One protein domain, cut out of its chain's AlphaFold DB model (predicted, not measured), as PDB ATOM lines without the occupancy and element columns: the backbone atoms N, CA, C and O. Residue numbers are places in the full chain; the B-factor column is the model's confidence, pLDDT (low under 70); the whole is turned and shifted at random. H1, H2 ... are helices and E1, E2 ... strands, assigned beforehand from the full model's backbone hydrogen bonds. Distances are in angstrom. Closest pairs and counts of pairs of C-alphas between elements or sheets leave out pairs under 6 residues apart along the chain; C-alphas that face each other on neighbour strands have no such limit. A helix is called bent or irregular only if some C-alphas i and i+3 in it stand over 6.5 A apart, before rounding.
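Overview. This is residues 35 to 74 of the 232 residues of an uncharacterized protein of Neptunomonas japonica JAMM 1380 (UniProt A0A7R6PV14). A small hairpin of two short strands, E1 and E2, stands at one end, and the longer helix H1 leads straight off it along the length of the domain; the shorter helix H2 then folds back at a steep tilt, making a corner with H1 away from the hairpin. After H2 an unnamed tail, residues 69 to 74, turns back to the end of the domain away from the hairpin. The printed part has 40 residues, with two named strands and two named helices in the order E1, E2, H1, H2; the sheet, in the order E1 - E2, is antiparallel, and the class is mixed, helices and strands. The whole is compact, with a radius of gyration of the C-alphas of 9.1 A and spans of 25 by 18 by 14 A.

Along the chain. Strand E1 is residues 37 to 39, beginning at C-alpha 37 at (91.943, 74.473, 52.495), and measures 6.9 A from first to last C-alpha. Strand E2 is residues 45 to 47 and measures 7.1 A. Helix H1 is residues 48 to 58, from C-alpha 48 at (95.781, 72.108, 56.036) to C-alpha 58 at (99.838, 74.201, 70.282), 15.0 A. Helix H2 is residues 62 to 68, 10.0 A long, and ends with C-alpha 68 at (85.603, 66.485, 63.071).

Arrangement. E1 and E2 are antiparallel neighbours and form a hairpin, with 147 degrees between their directions. N 38 and O 46 are 2.9 A apart and N 46 and O 38 are 2.9 A apart, both within hydrogen-bond range. C-alphas 37 and 47 face each other at 4.4 A. The closest C-alphas of E1 and H1 are those of Tyr 37 and Tyr 48, 5.7 A apart. H1 and H2 are close but not clearly touching; their closest C-alphas, those of Ala 55 and Lys 62, are 6.6 A apart. Their lines stand at a steep tilt of 50 degrees, and they run opposite ways. H2 is apart from E1 and from E2. In H1 and H2 every O i to N i+4 pair is within hydrogen-bond range, and neither helix is bent.

Size, cuts and confidence. The two C-alphas farthest apart are those of Asp 35 and Glu 74, the first and last printed residues, at 27.7 A. The printed part has no cut. The links from E1 to E2, from E2 to H1 and from H1 to H2 are tight, with 5, 0 and 3 residues between the elements, and no link is long. The mean pLDDT of the printed part is 89.5, and residue 35 is the one printed residue under 70 in this model.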
ATOM      1  N   ASP A  35      97.635  74.059  48.422       66.62
ATOM      2  CA  ASP A  35      96.324  74.697  48.220       66.62
ATOM      3  C   ASP A  35      95.147  73.929  48.848       66.62
ATOM      4  O   ASP A  35      93.987  74.182  48.521       66.62
ATOM      5  N   ILE A  36      95.403  72.980  49.755       76.44
ATOM      6  CA  ILE A  36      94.316  72.277  50.450       76.44
ATOM      7  C   ILE A  36      93.833  73.140  51.620       76.44
ATOM      8  O   ILE A  36      94.493  73.238  52.657       76.44
ATOM      9  N   TYR A  37      92.661  73.748  51.448       84.69
ATOM     10  CA  TYR A  37      91.943  74.473  52.495       84.69
ATOM     11  C   TYR A  37      90.891  73.573  53.139       84.69
ATOM     12  O   TYR A  37      90.225  72.793  52.458       84.69
ATOM     13  N   ILE A  38      90.737  73.698  54.454       84.94
ATOM     14  CA  ILE A  38      89.716  73.008  55.240       84.94
ATOM     15  C   ILE A  38      88.903  74.054  55.992       84.94
ATOM     16  O   ILE A  38      89.471  74.989  56.558       84.94
ATOM     17  N   GLU A  39      87.586  73.877  55.995       89.38
ATOM     18  CA  GLU A  39      86.673  74.605  56.870       89.38
ATOM     19  C   GLU A  39      86.584  73.886  58.221       89.38
ATOM     20  O   GLU A  39      86.297  72.686  58.300       89.38
ATOM     21  N   LEU A  40      86.897  74.619  59.283       90.56
ATOM     22  CA  LEU A  40      86.811  74.152  60.657       90.56
ATOM     23  C   LEU A  40      85.360  74.129  61.142       90.56
ATOM     24  O   LEU A  40      84.483  74.774  60.576       90.56
ATOM     25  N   ALA A  41      85.096  73.395  62.223       84.25
ATOM     26  CA  ALA A  41      83.763  73.304  62.823       84.25
ATOM     27  C   ALA A  41      83.221  74.666  63.309       84.25
ATOM     28  O   ALA A  41      82.014  74.833  63.465       84.25
ATOM     29  N   ASP A  42      84.106  75.638  63.539       84.81
ATOM     30  CA  ASP A  42      83.772  77.024  63.877       84.81
ATOM     31  C   ASP A  42      83.591  77.939  62.644       84.81
ATOM     32  O   ASP A  42      83.289  79.122  62.805       84.81
ATOM     33  N   GLY A  43      83.737  77.403  61.427       85.94
ATOM     34  CA  GLY A  43      83.591  78.116  60.155       85.94
ATOM     35  C   GLY A  43      84.865  78.802  59.650       85.94
ATOM     36  O   GLY A  43      84.835  79.454  58.606       85.94
ATOM     37  N   GLU A  44      85.998  78.693  60.354       89.38
ATOM     38  CA  GLU A  44      87.270  79.247  59.876       89.38
ATOM     39  C   GLU A  44      87.828  78.407  58.712       89.38
ATOM     40  O   GLU A  44      87.958  77.190  58.814       89.38
ATOM     41  N   ILE A  45      88.226  79.053  57.609       89.12
ATOM     42  CA  ILE A  45      88.890  78.384  56.481       89.12
ATOM     43  C   ILE A  45      90.406  78.521  56.637       89.12
ATOM     44  O   ILE A  45      90.950  79.627  56.597       89.12
ATOM     45  N   VAL A  46      91.106  77.395  56.775       89.06
ATOM     46  CA  VAL A  46      92.553  77.358  57.036       89.06
ATOM     47  C   VAL A  46      93.248  76.383  56.090       89.06
ATOM     48  O   VAL A  46      92.710  75.338  55.737       89.06
ATOM     49  N   GLN A  47      94.479  76.702  55.691       88.44
ATOM     50  CA  GLN A  47      95.335  75.767  54.956       88.44
ATOM     51  C   GLN A  47      95.712  74.569  55.834       88.44
ATOM     52  O   GLN A  47      96.199  74.748  56.954       88.44
ATOM     53  N   TYR A  48      95.556  73.356  55.306       85.25
ATOM     54  CA  TYR A  48      95.781  72.108  56.036       85.25
ATOM     55  C   TYR A  48      97.193  71.994  56.628       85.25
ATOM     56  O   TYR A  48      97.345  71.689  57.809       85.25
ATOM     57  N   ASP A  49      98.234  72.310  55.856       85.56
ATOM     58  CA  ASP A  49      99.623  72.225  56.329       85.56
ATOM     59  C   ASP A  49      99.907  73.195  57.481       85.56
ATOM     60  O   ASP A  49     100.622  72.871  58.434       85.56
ATOM     61  N   LYS A  50      99.332  74.400  57.410       88.38
ATOM     62  CA  LYS A  50      99.428  75.394  58.484       88.38
ATOM     63  C   LYS A  50      98.701  74.894  59.730       88.38
ATOM     64  O   LYS A  50      99.258  74.966  60.822       88.38
ATOM     65  N   LEU A  51      97.497  74.359  59.548       89.00
ATOM     66  CA  LEU A  51      96.659  73.814  60.609       89.00
ATOM     67  C   LEU A  51      97.342  72.640  61.331       89.00
ATOM     68  O   LEU A  51      97.339  72.585  62.557       89.00
ATOM     69  N   MET A  52      97.982  71.729  60.594       87.69
ATOM     70  CA  MET A  52      98.676  70.581  61.182       87.69
ATOM     71  C   MET A  52      99.941  70.980  61.946       87.69
ATOM     72  O   MET A  52     100.175  70.476  63.044       87.69
ATOM     73  N   ARG A  53     100.723  71.942  61.436       89.88
ATOM     74  CA  ARG A  53     101.845  72.531  62.195       89.88
ATOM     75  C   ARG A  53     101.368  73.259  63.450       89.88
ATOM     76  O   ARG A  53     102.001  73.184  64.502       89.88
ATOM     77  N   GLU A  54     100.250  73.973  63.354       90.06
ATOM     78  CA  GLU A  54      99.618  74.609  64.506       90.06
ATOM     79  C   GLU A  54      99.182  73.572  65.549       90.06
ATOM     80  O   GLU A  54      99.452  73.754  66.731       90.06
ATOM     81  N   ALA A  55      98.585  72.454  65.127       90.31
ATOM     82  CA  ALA A  55      98.202  71.373  66.030       90.31
ATOM     83  C   ALA A  55      99.401  70.783  66.778       90.31
ATOM     84  O   ALA A  55      99.315  70.543  67.977       90.31
ATOM     85  N   GLU A  56     100.538  70.611  66.106       90.75
ATOM     86  CA  GLU A  56     101.769  70.130  66.743       90.75
ATOM     87  C   GLU A  56     102.356  71.138  67.730       90.75
ATOM     88  O   GLU A  56     102.753  70.768  68.830       90.75
ATOM     89  N   THR A  57     102.391  72.415  67.357       93.25
ATOM     90  CA  THR A  57     102.990  73.472  68.189       93.25
ATOM     91  C   THR A  57     102.126  73.840  69.392       93.25
ATOM     92  O   THR A  57     102.659  74.104  70.467       93.25
ATOM     93  N   LYS A  58     100.800  73.854  69.226       93.31
ATOM     94  CA  LYS A  58      99.838  74.201  70.282       93.31
ATOM     95  C   LYS A  58      99.314  72.988  71.050       93.31
ATOM     96  O   LYS A  58      98.636  73.173  72.055       93.31
ATOM     97  N   GLY A  59      99.624  71.772  70.600       92.50
ATOM     98  CA  GLY A  59      99.190  70.528  71.236       92.50
ATOM     99  C   GLY A  59      97.718  70.183  70.998       92.50
ATOM    100  O   GLY A  59      97.121  69.503  71.827       92.50
ATOM    101  N   TYR A  60      97.116  70.655  69.901       94.69
ATOM    102  CA  TYR A  60      95.744  70.274  69.562       94.69
ATOM    103  C   TYR A  60      95.648  68.788  69.218       94.69
ATOM    104  O   TYR A  60      96.549  68.214  68.597       94.69
ATOM    105  N   SER A  61      94.522  68.171  69.575       95.62
ATOM    106  CA  SER A  61      94.270  66.769  69.266       95.62
ATOM    107  C   SER A  61      94.174  66.573  67.753       95.62
ATOM    108  O   SER A  61      93.243  67.043  67.092       95.62
ATOM    109  N   LYS A  62      95.148  65.845  67.194       93.44
ATOM    110  CA  LYS A  62      95.221  65.540  65.756       93.44
ATOM    111  C   LYS A  62      93.992  64.770  65.279       93.44
ATOM    112  O   LYS A  62      93.541  64.983  64.156       93.44
ATOM    113  N   VAL A  63      93.448  63.897  66.128       94.31
ATOM    114  CA  VAL A  63      92.232  63.130  65.839       94.31
ATOM    115  C   VAL A  63      91.021  64.061  65.809       94.31
ATOM    116  O   VAL A  63      90.364  64.141  64.779       94.31
ATOM    117  N   MET A  64      90.761  64.853  66.849       95.31
ATOM    118  CA  MET A  64      89.614  65.779  66.828       95.31
ATOM    119  C   MET A  64      89.628  66.712  65.612       95.31
ATOM    120  O   MET A  64      88.608  66.898  64.944       95.31
ATOM    121  N   LEU A  65      90.812  67.213  65.269       93.00
ATOM    122  CA  LEU A  65      91.012  68.072  64.117       93.00
ATOM    123  C   LEU A  65      90.765  67.352  62.787       93.00
ATOM    124  O   LEU A  65      90.106  67.891  61.909       93.00
ATOM    125  N   SER A  66      91.278  66.133  62.620       88.88
ATOM    126  CA  SER A  66      91.213  65.432  61.332       88.88
ATOM    127  C   SER A  66      89.872  64.746  61.068       88.88
ATOM    128  O   SER A  66      89.525  64.545  59.906       88.88
ATOM    129  N   LEU A  67      89.151  64.328  62.115       90.19
ATOM    130  CA  LEU A  67      87.869  63.620  61.979       90.19
ATOM    131  C   LEU A  67      86.685  64.581  61.972       90.19
ATOM    132  O   LEU A  67      85.721  64.346  61.251       90.19
ATOM    133  N   PHE A  68      86.749  65.626  62.793       91.44
ATOM    134  CA  PHE A  68      85.603  66.485  63.071       91.44
ATOM    135  C   PHE A  68      85.862  67.948  62.704       91.44
ATOM    136  O   PHE A  68      84.992  68.787  62.917       91.44
ATOM    137  N   SER A  69      87.051  68.272  62.181       92.31
ATOM    138  CA  SER A  69      87.484  69.652  61.930       92.31
ATOM    139  C   SER A  69      87.431  70.526  63.193       92.31
ATOM    140  O   SER A  69      87.236  71.738  63.116       92.31
ATOM    141  N   ILE A  70      87.609  69.917  64.372       93.31
ATOM    142  CA  ILE A  70      87.542  70.598  65.666       93.31
ATOM    143  C   ILE A  70      88.951  70.912  66.175       93.31
ATOM    144  O   ILE A  70      89.754  70.015  66.433       93.31
ATOM    145  N   ARG A  71      89.228  72.196  66.414       93.19
ATOM    146  CA  ARG A  71      90.451  72.658  67.081       93.19
ATOM    147  C   ARG A  71      90.267  72.626  68.603       93.19
ATOM    148  O   ARG A  71      89.653  73.520  69.177       93.19
ATOM    149  N   THR A  72      90.803  71.603  69.264       94.50
ATOM    150  CA  THR A  72      90.691  71.426  70.724       94.50
ATOM    151  C   THR A  72      91.931  70.751  71.314       94.50
ATOM    152  O   THR A  72      92.660  70.057  70.604       94.50
ATOM    153  N   LEU A  73      92.182  70.973  72.607       94.94
ATOM    154  CA  LEU A  73      93.193  70.251  73.394       94.94
ATOM    155  C   LEU A  73      92.648  68.937  73.975       94.94
ATOM    156  O   LEU A  73      93.420  68.122  74.472       94.94
ATOM    157  N   GLU A  74      91.329  68.742  73.948       95.69
ATOM    158  CA  GLU A  74      90.706  67.508  74.415       95.69
ATOM    159  C   GLU A  74      90.872  66.402  73.371       95.69
ATOM    160  O   GLU A  74      90.612  66.604  72.187       95.69
TER     161      GLU A  74